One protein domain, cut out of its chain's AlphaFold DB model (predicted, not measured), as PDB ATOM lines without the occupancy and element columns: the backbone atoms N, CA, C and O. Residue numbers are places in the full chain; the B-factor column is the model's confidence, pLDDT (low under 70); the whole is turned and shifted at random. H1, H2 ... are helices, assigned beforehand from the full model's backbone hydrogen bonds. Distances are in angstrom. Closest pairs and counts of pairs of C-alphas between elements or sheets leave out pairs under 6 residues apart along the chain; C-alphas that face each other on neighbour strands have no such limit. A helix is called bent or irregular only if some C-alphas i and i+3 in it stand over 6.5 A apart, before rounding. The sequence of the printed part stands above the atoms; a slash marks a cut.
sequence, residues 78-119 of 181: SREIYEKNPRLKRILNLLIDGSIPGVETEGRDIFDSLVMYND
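Overview. This is residues 78 to 119 of the 181 residues of a protein of bioreactor metagenome (UniProt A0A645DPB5). Three short helices make a flat, nearly closed ring: H2 and H3 form its two long sides and run opposite ways, H1 stands across one end, and the link of residues 95 to 103 turns round the other end. H1 meets both long sides, at a corner with H2 and at the far end of H3, while the two long sides come close to each other without clearly touching. The printed part has 42 residues with three named helices, in the order H1, H2, H3, and no named strand; the class is all helix, with 29 of the 42 residues in the helices. The whole is compact, with a radius of gyration of the C-alphas of 9.9 A, and its C-alphas span 28 by 20 by 9 A along their three main axes.

Along the chain. The printed part begins with H1, residues 78 to 84, which measures 10.0 A from first to last C-alpha. It starts at C-alpha 78, at (12.234, -19.819, 35.896), and ends at C-alpha 84, at (11.225, -21.454, 45.732), so that z grows from one end to the other. Asn 85 follows, and then H2, residues 86 to 94, with 12.5 A from first to last C-alpha. H2 begins at C-alpha 86, at (14.494, -26.607, 47.347), and x grows along it as z falls. Residues 95 to 103 lie between H2 and H3. H3, residues 104 to 116, is the longest helix, with 13 residues and 16.3 A from first to last C-alpha. In H3 x falls, from C-alpha 104 at (31.843, -28.207, 34.572) to C-alpha 116 at (19.656, -17.393, 33.694). Residues 117 to 119 follow H3. H1, H2 and H3 are not bent.

Arrangement. H1 and H2 touch only at the corner by their link, and only just, with 3 pairs of C-alphas within 8 A. Their closest C-alphas are those of Tyr 82 and Lys 89, 5.3 A apart. Their lines stand at a steep tilt of 62 degrees, and they run opposite ways. H1 also touches H3, with 5 pairs of C-alphas within 8 A; H3 touches H1 with residues 114 to 116 alone. The closest C-alphas of the two are those of Arg 79 and Val 115, 5.0 A apart, and their lines are about perpendicular, at 89 degrees. H2 and H3 are close but not clearly touching, with 2 pairs of C-alphas within 8 A. Their closest C-alphas, those of Leu 92 and Phe 111, are 6.3 A apart, and their centres are 12.5 A apart. They run opposite ways at a shallow tilt of 34 degrees, only just short of steep. In H1 and H2 every pair of O i and N i+4 is within hydrogen-bond range; in H3 it is 8 of 9.

Size, cuts and confidence. The two C-alphas farthest apart are those of Lys 84 and Gly 102, at 28.1 A. The first and last printed C-alphas, those of Ser 78 and Asp 119, are 6.1 A apart. The outline is flat. The link from H1 to H2 is tight, with 1 residue, and the link from H2 to H3 is short, with 9 residues; neither is long. The printed part has no cut from residue 78 to residue 119, in a full chain of 181 residues. The mean pLDDT of the printed part is 96.6, and no printed residue is under 70.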
ATOM      1  N   SER A  78      11.556 -18.574  35.515       97.00
ATOM      2  CA  SER A  78      12.234 -19.819  35.896       97.00
ATOM      3  C   SER A  78      13.113 -19.672  37.147       97.00
ATOM      4  O   SER A  78      13.141 -20.566  37.995       97.00
ATOM      5  N   ARG A  79      13.777 -18.520  37.330       96.88
ATOM      6  CA  ARG A  79      14.611 -18.249  38.507       96.88
ATOM      7  C   ARG A  79      13.783 -18.250  39.787       96.88
ATOM      8  O   ARG A  79      14.232 -18.786  40.795       96.88
ATOM      9  N   GLU A  80      12.581 -17.687  39.752       97.12
ATOM     10  CA  GLU A  80      11.676 -17.701  40.904       97.12
ATOM     11  C   GLU A  80      11.279 -19.136  41.291       97.12
ATOM     12  O   GLU A  80      11.256 -19.471  42.476       97.12
ATOM     13  N   ILE A  81      11.024 -20.002  40.304       96.81
ATOM     14  CA  ILE A  81      10.733 -21.426  40.533       96.81
ATOM     15  C   ILE A  81      11.947 -22.123  41.156       96.81
ATOM     16  O   ILE A  81      11.816 -22.795  42.182       96.81
ATOM     17  N   TYR A  82      13.136 -21.906  40.590       97.50
ATOM     18  CA  TYR A  82      14.397 -22.412  41.128       97.50
ATOM     19  C   TYR A  82      14.638 -21.964  42.580       97.50
ATOM     20  O   TYR A  82      15.061 -22.762  43.414       97.50
ATOM     21  N   GLU A  83      14.358 -20.707  42.923       97.25
ATOM     22  CA  GLU A  83      14.569 -20.191  44.279       97.25
ATOM     23  C   GLU A  83      13.563 -20.747  45.294       97.25
ATOM     24  O   GLU A  83      13.929 -20.967  46.453       97.25
ATOM     25  N   LYS A  84      12.318 -20.994  44.866       97.12
ATOM     26  CA  LYS A  84      11.225 -21.454  45.732       97.12
ATOM     27  C   LYS A  84      11.157 -22.965  45.921       97.12
ATOM     28  O   LYS A  84      10.614 -23.387  46.937       97.12
ATOM     29  N   ASN A  85      11.673 -23.771  44.990       96.75
ATOM     30  CA  ASN A  85      11.654 -25.235  45.076       96.75
ATOM     31  C   ASN A  85      13.029 -25.771  45.541       96.75
ATOM     32  O   ASN A  85      13.960 -25.863  44.736       96.75
ATOM     33  N   PRO A  86      13.196 -26.173  46.822       96.94
ATOM     34  CA  PRO A  86      14.494 -26.607  47.347       96.94
ATOM     35  C   PRO A  86      15.031 -27.880  46.685       96.94
ATOM     36  O   PRO A  86      16.247 -28.057  46.590       96.94
ATOM     37  N   ARG A  87      14.138 -28.769  46.227       96.44
ATOM     38  CA  ARG A  87      14.512 -30.015  45.549       96.44
ATOM     39  C   ARG A  87      15.112 -29.707  44.185       96.44
ATOM     40  O   ARG A  87      16.227 -30.140  43.903       96.44
ATOM     41  N   LEU A  88      14.402 -28.913  43.387       96.44
ATOM     42  CA  LEU A  88      14.869 -28.454  42.084       96.44
ATOM     43  C   LEU A  88      16.182 -27.678  42.216       96.44
ATOM     44  O   LEU A  88      17.144 -27.961  41.509       96.44
ATOM     45  N   LYS A  89      16.264 -26.781  43.205       97.44
ATOM     46  CA  LYS A  89      17.483 -26.039  43.526       97.44
ATOM     47  C   LYS A  89      18.673 -26.949  43.789       97.44
ATOM     48  O   LYS A  89      19.757 -26.715  43.260       97.44
ATOM     49  N   ARG A  90      18.484 -27.994  44.600       97.44
ATOM     50  CA  ARG A  90      19.546 -28.964  44.885       97.44
ATOM     51  C   ARG A  90      20.003 -29.673  43.615       97.44
ATOM     52  O   ARG A  90      21.209 -29.804  43.443       97.44
ATOM     53  N   ILE A  91      19.066 -30.106  42.770       96.56
ATOM     54  CA  ILE A  91      19.350 -30.821  41.518       96.56
ATOM     55  C   ILE A  91      20.128 -29.930  40.551       96.56
ATOM     56  O   ILE A  91      21.188 -30.334  40.088       96.56
ATOM     57  N   LEU A  92      19.663 -28.705  40.300       97.06
ATOM     58  CA  LEU A  92      20.351 -27.787  39.388       97.06
ATOM     59  C   LEU A  92      21.732 -27.383  39.919       97.06
ATOM     60  O   LEU A  92      22.671 -27.259  39.141       97.06
ATOM     61  N   ASN A  93      21.905 -27.266  41.240       97.56
ATOM     62  CA  ASN A  93      23.219 -26.983  41.820       97.56
ATOM     63  C   ASN A  93      24.234 -28.116  41.620       97.56
ATOM     64  O   ASN A  93      25.417 -27.815  41.515       97.56
ATOM     65  N   LEU A  94      23.803 -29.383  41.507       97.12
ATOM     66  CA  LEU A  94      24.716 -30.500  41.208       97.12
ATOM     67  C   LEU A  94      25.463 -30.303  39.882       97.12
ATOM     68  O   LEU A  94      26.566 -30.820  39.722       97.12
ATOM     69  N   LEU A  95      24.863 -29.561  38.945       97.12
ATOM     70  CA  LEU A  95      25.454 -29.262  37.641       97.12
ATOM     71  C   LEU A  95      26.613 -28.258  37.729       97.12
ATOM     72  O   LEU A  95      27.403 -28.170  36.795       97.12
ATOM     73  N   ILE A  96      26.712 -27.488  38.820       96.81
ATOM     74  CA  ILE A  96      27.652 -26.359  38.941       96.81
ATOM     75  C   ILE A  96      28.492 -26.366  40.227       96.81
ATOM     76  O   ILE A  96      29.399 -25.548  40.359       96.81
ATOM     77  N   ASP A  97      28.205 -27.250  41.188       96.12
ATOM     78  CA  ASP A  97      28.907 -27.330  42.480       96.12
ATOM     79  C   ASP A  97      30.071 -28.341  42.492       96.12
ATOM     80  O   ASP A  97      30.740 -28.499  43.513       96.12
ATOM     81  N   GLY A  98      30.325 -29.011  41.361       94.62
ATOM     82  CA  GLY A  98      31.365 -30.032  41.217       94.62
ATOM     83  C   GLY A  98      30.967 -31.423  41.725       94.62
ATOM     84  O   GLY A  98      31.815 -32.312  41.774       94.62
ATOM     85  N   SER A  99      29.697 -31.644  42.095       96.19
ATOM     86  CA  SER A  99      29.207 -32.967  42.514       96.19
ATOM     87  C   SER A  99      29.214 -33.994  41.382       96.19
ATOM     88  O   SER A  99      29.359 -35.185  41.652       96.19
ATOM     89  N   ILE A 100      29.032 -33.553  40.133       95.81
ATOM     90  CA  ILE A 100      29.155 -34.394  38.939       95.81
ATOM     91  C   ILE A 100      30.530 -34.105  38.315       95.81
ATOM     92  O   ILE A 100      30.741 -33.002  37.814       95.81
ATOM     93  N   PRO A 101      31.486 -35.049  38.361       95.31
ATOM     94  CA  PRO A 101      32.819 -34.820  37.809       95.31
ATOM     95  C   PRO A 101      32.800 -34.737  36.278       95.31
ATOM     96  O   PRO A 101      32.189 -35.588  35.630       95.31
ATOM     97  N   GLY A 102      33.533 -33.777  35.701       95.38
ATOM     98  CA  GLY A 102      33.776 -33.709  34.256       95.38
ATOM     99  C   GLY A 102      32.626 -33.141  33.421       95.38
ATOM    100  O   GLY A 102      32.545 -33.455  32.237       95.38
ATOM    101  N   VAL A 103      31.732 -32.357  34.032       96.00
ATOM    102  CA  VAL A 103      30.634 -31.644  33.346       96.00
ATOM    103  C   VAL A 103      30.635 -30.147  33.662       96.00
ATOM    104  O   VAL A 103      29.603 -29.491  33.596       96.00
ATOM    105  N   GLU A 104      31.769 -29.583  34.072       94.19
ATOM    106  CA  GLU A 104      31.843 -28.207  34.572       94.19
ATOM    107  C   GLU A 104      31.383 -27.179  33.527       94.19
ATOM    108  O   GLU A 104      30.798 -26.157  33.888       94.19
ATOM    109  N   THR A 105      31.627 -27.445  32.240       96.12
ATOM    110  CA  THR A 105      31.175 -26.594  31.133       96.12
ATOM    111  C   THR A 105      29.725 -26.900  30.759       96.12
ATOM    112  O   THR A 105      28.879 -26.014  30.826       96.12
ATOM    113  N   GLU A 106      29.400 -28.154  30.444       96.50
ATOM    114  CA  GLU A 106      28.071 -28.564  29.980       96.50
ATOM    115  C   GLU A 106      26.997 -28.363  31.057       96.50
ATOM    116  O   GLU A 106      25.900 -27.880  30.784       96.50
ATOM    117  N   GLY A 107      27.318 -28.700  32.305       97.38
ATOM    118  CA  GLY A 107      26.451 -28.487  33.456       97.38
ATOM    119  C   GLY A 107      26.191 -27.003  33.706       97.38
ATOM    120  O   GLY A 107      25.059 -26.622  34.018       97.38
ATOM    121  N   ARG A 108      27.202 -26.150  33.493       97.19
ATOM    122  CA  ARG A 108      27.029 -24.699  33.567       97.19
ATOM    123  C   ARG A 108      26.126 -24.173  32.455       97.19
ATOM    124  O   ARG A 108      25.229 -23.391  32.760       97.19
ATOM    125  N   ASP A 109      26.311 -24.629  31.221       97.50
ATOM    126  CA  ASP A 109      25.483 -24.223  30.081       97.50
ATOM    127  C   ASP A 109      24.011 -24.620  30.280       97.50
ATOM    128  O   ASP A 109      23.106 -23.814  30.051       97.50
ATOM    129  N   ILE A 110      23.755 -25.836  30.779       97.44
ATOM    130  CA  ILE A 110      22.401 -26.304  31.112       97.44
ATOM    131  C   ILE A 110      21.801 -25.460  32.244       97.44
ATOM    132  O   ILE A 110      20.655 -25.019  32.140       97.44
ATOM    133  N   PHE A 111      22.559 -25.205  33.316       97.81
ATOM    134  CA  PHE A 111      22.095 -24.370  34.424       97.81
ATOM    135  C   PHE A 111      21.744 -22.955  33.955       97.81
ATOM    136  O   PHE A 111      20.678 -22.438  34.292       97.81
ATOM    137  N   ASP A 112      22.621 -22.327  33.169       97.69
ATOM    138  CA  ASP A 112      22.412 -20.969  32.683       97.69
ATOM    139  C   ASP A 112      21.208 -20.919  31.724       97.69
ATOM    140  O   ASP A 112      20.369 -20.029  31.866       97.69
ATOM    141  N   SER A 113      21.019 -21.916  30.853       97.88
ATOM    142  CA  SER A 113      19.811 -22.049  30.020       97.88
ATOM    143  C   SER A 113      18.519 -22.081  30.849       97.88
ATOM    144  O   SER A 113      17.576 -21.327  30.589       97.88
ATOM    145  N   LEU A 114      18.495 -22.897  31.907       97.44
ATOM    146  CA  LEU A 114      17.302 -23.109  32.725       97.44
ATOM    147  C   LEU A 114      17.025 -21.983  33.731       97.44
ATOM    148  O   LEU A 114      15.873 -21.732  34.057       97.44
ATOM    149  N   VAL A 115      18.055 -21.320  34.263       97.06
ATOM    150  CA  VAL A 115      17.905 -20.373  35.389       97.06
ATOM    151  C   VAL A 115      18.245 -18.935  35.004       97.06
ATOM    152  O   VAL A 115      17.658 -17.997  35.545       97.06
ATOM    153  N   MET A 116      19.203 -18.731  34.097       95.75
ATOM    154  CA  MET A 116      19.656 -17.393  33.694       95.75
ATOM    155  C   MET A 116      18.967 -16.905  32.419       95.75
ATOM    156  O   MET A 116      18.692 -15.712  32.305       95.75
ATOM    157  N   TYR A 117      18.662 -17.808  31.484       95.69
ATOM    158  CA  TYR A 117      18.057 -17.500  30.178       95.69
ATOM    159  C   TYR A 117      16.572 -17.852  30.090       95.69
ATOM    160  O   TYR A 117      15.975 -17.862  29.019       95.69
ATOM    161  N   ASN A 118      15.965 -18.032  31.255       94.62
ATOM    162  CA  ASN A 118      14.537 -18.156  31.457       94.62
ATOM    163  C   ASN A 118      13.847 -19.406  30.892       94.62
ATOM    164  O   ASN A 118      12.648 -19.327  30.649       94.62
ATOM    165  N   ASP A 119      14.562 -20.530  30.737       95.94
ATOM    166  CA  ASP A 119      13.975 -21.850  30.445       95.94
ATOM    167  C   ASP A 119      12.914 -21.807  29.329       95.94
ATOM    168  O   ASP A 119      11.707 -21.858  29.570       95.94
TER     169      ASP A 119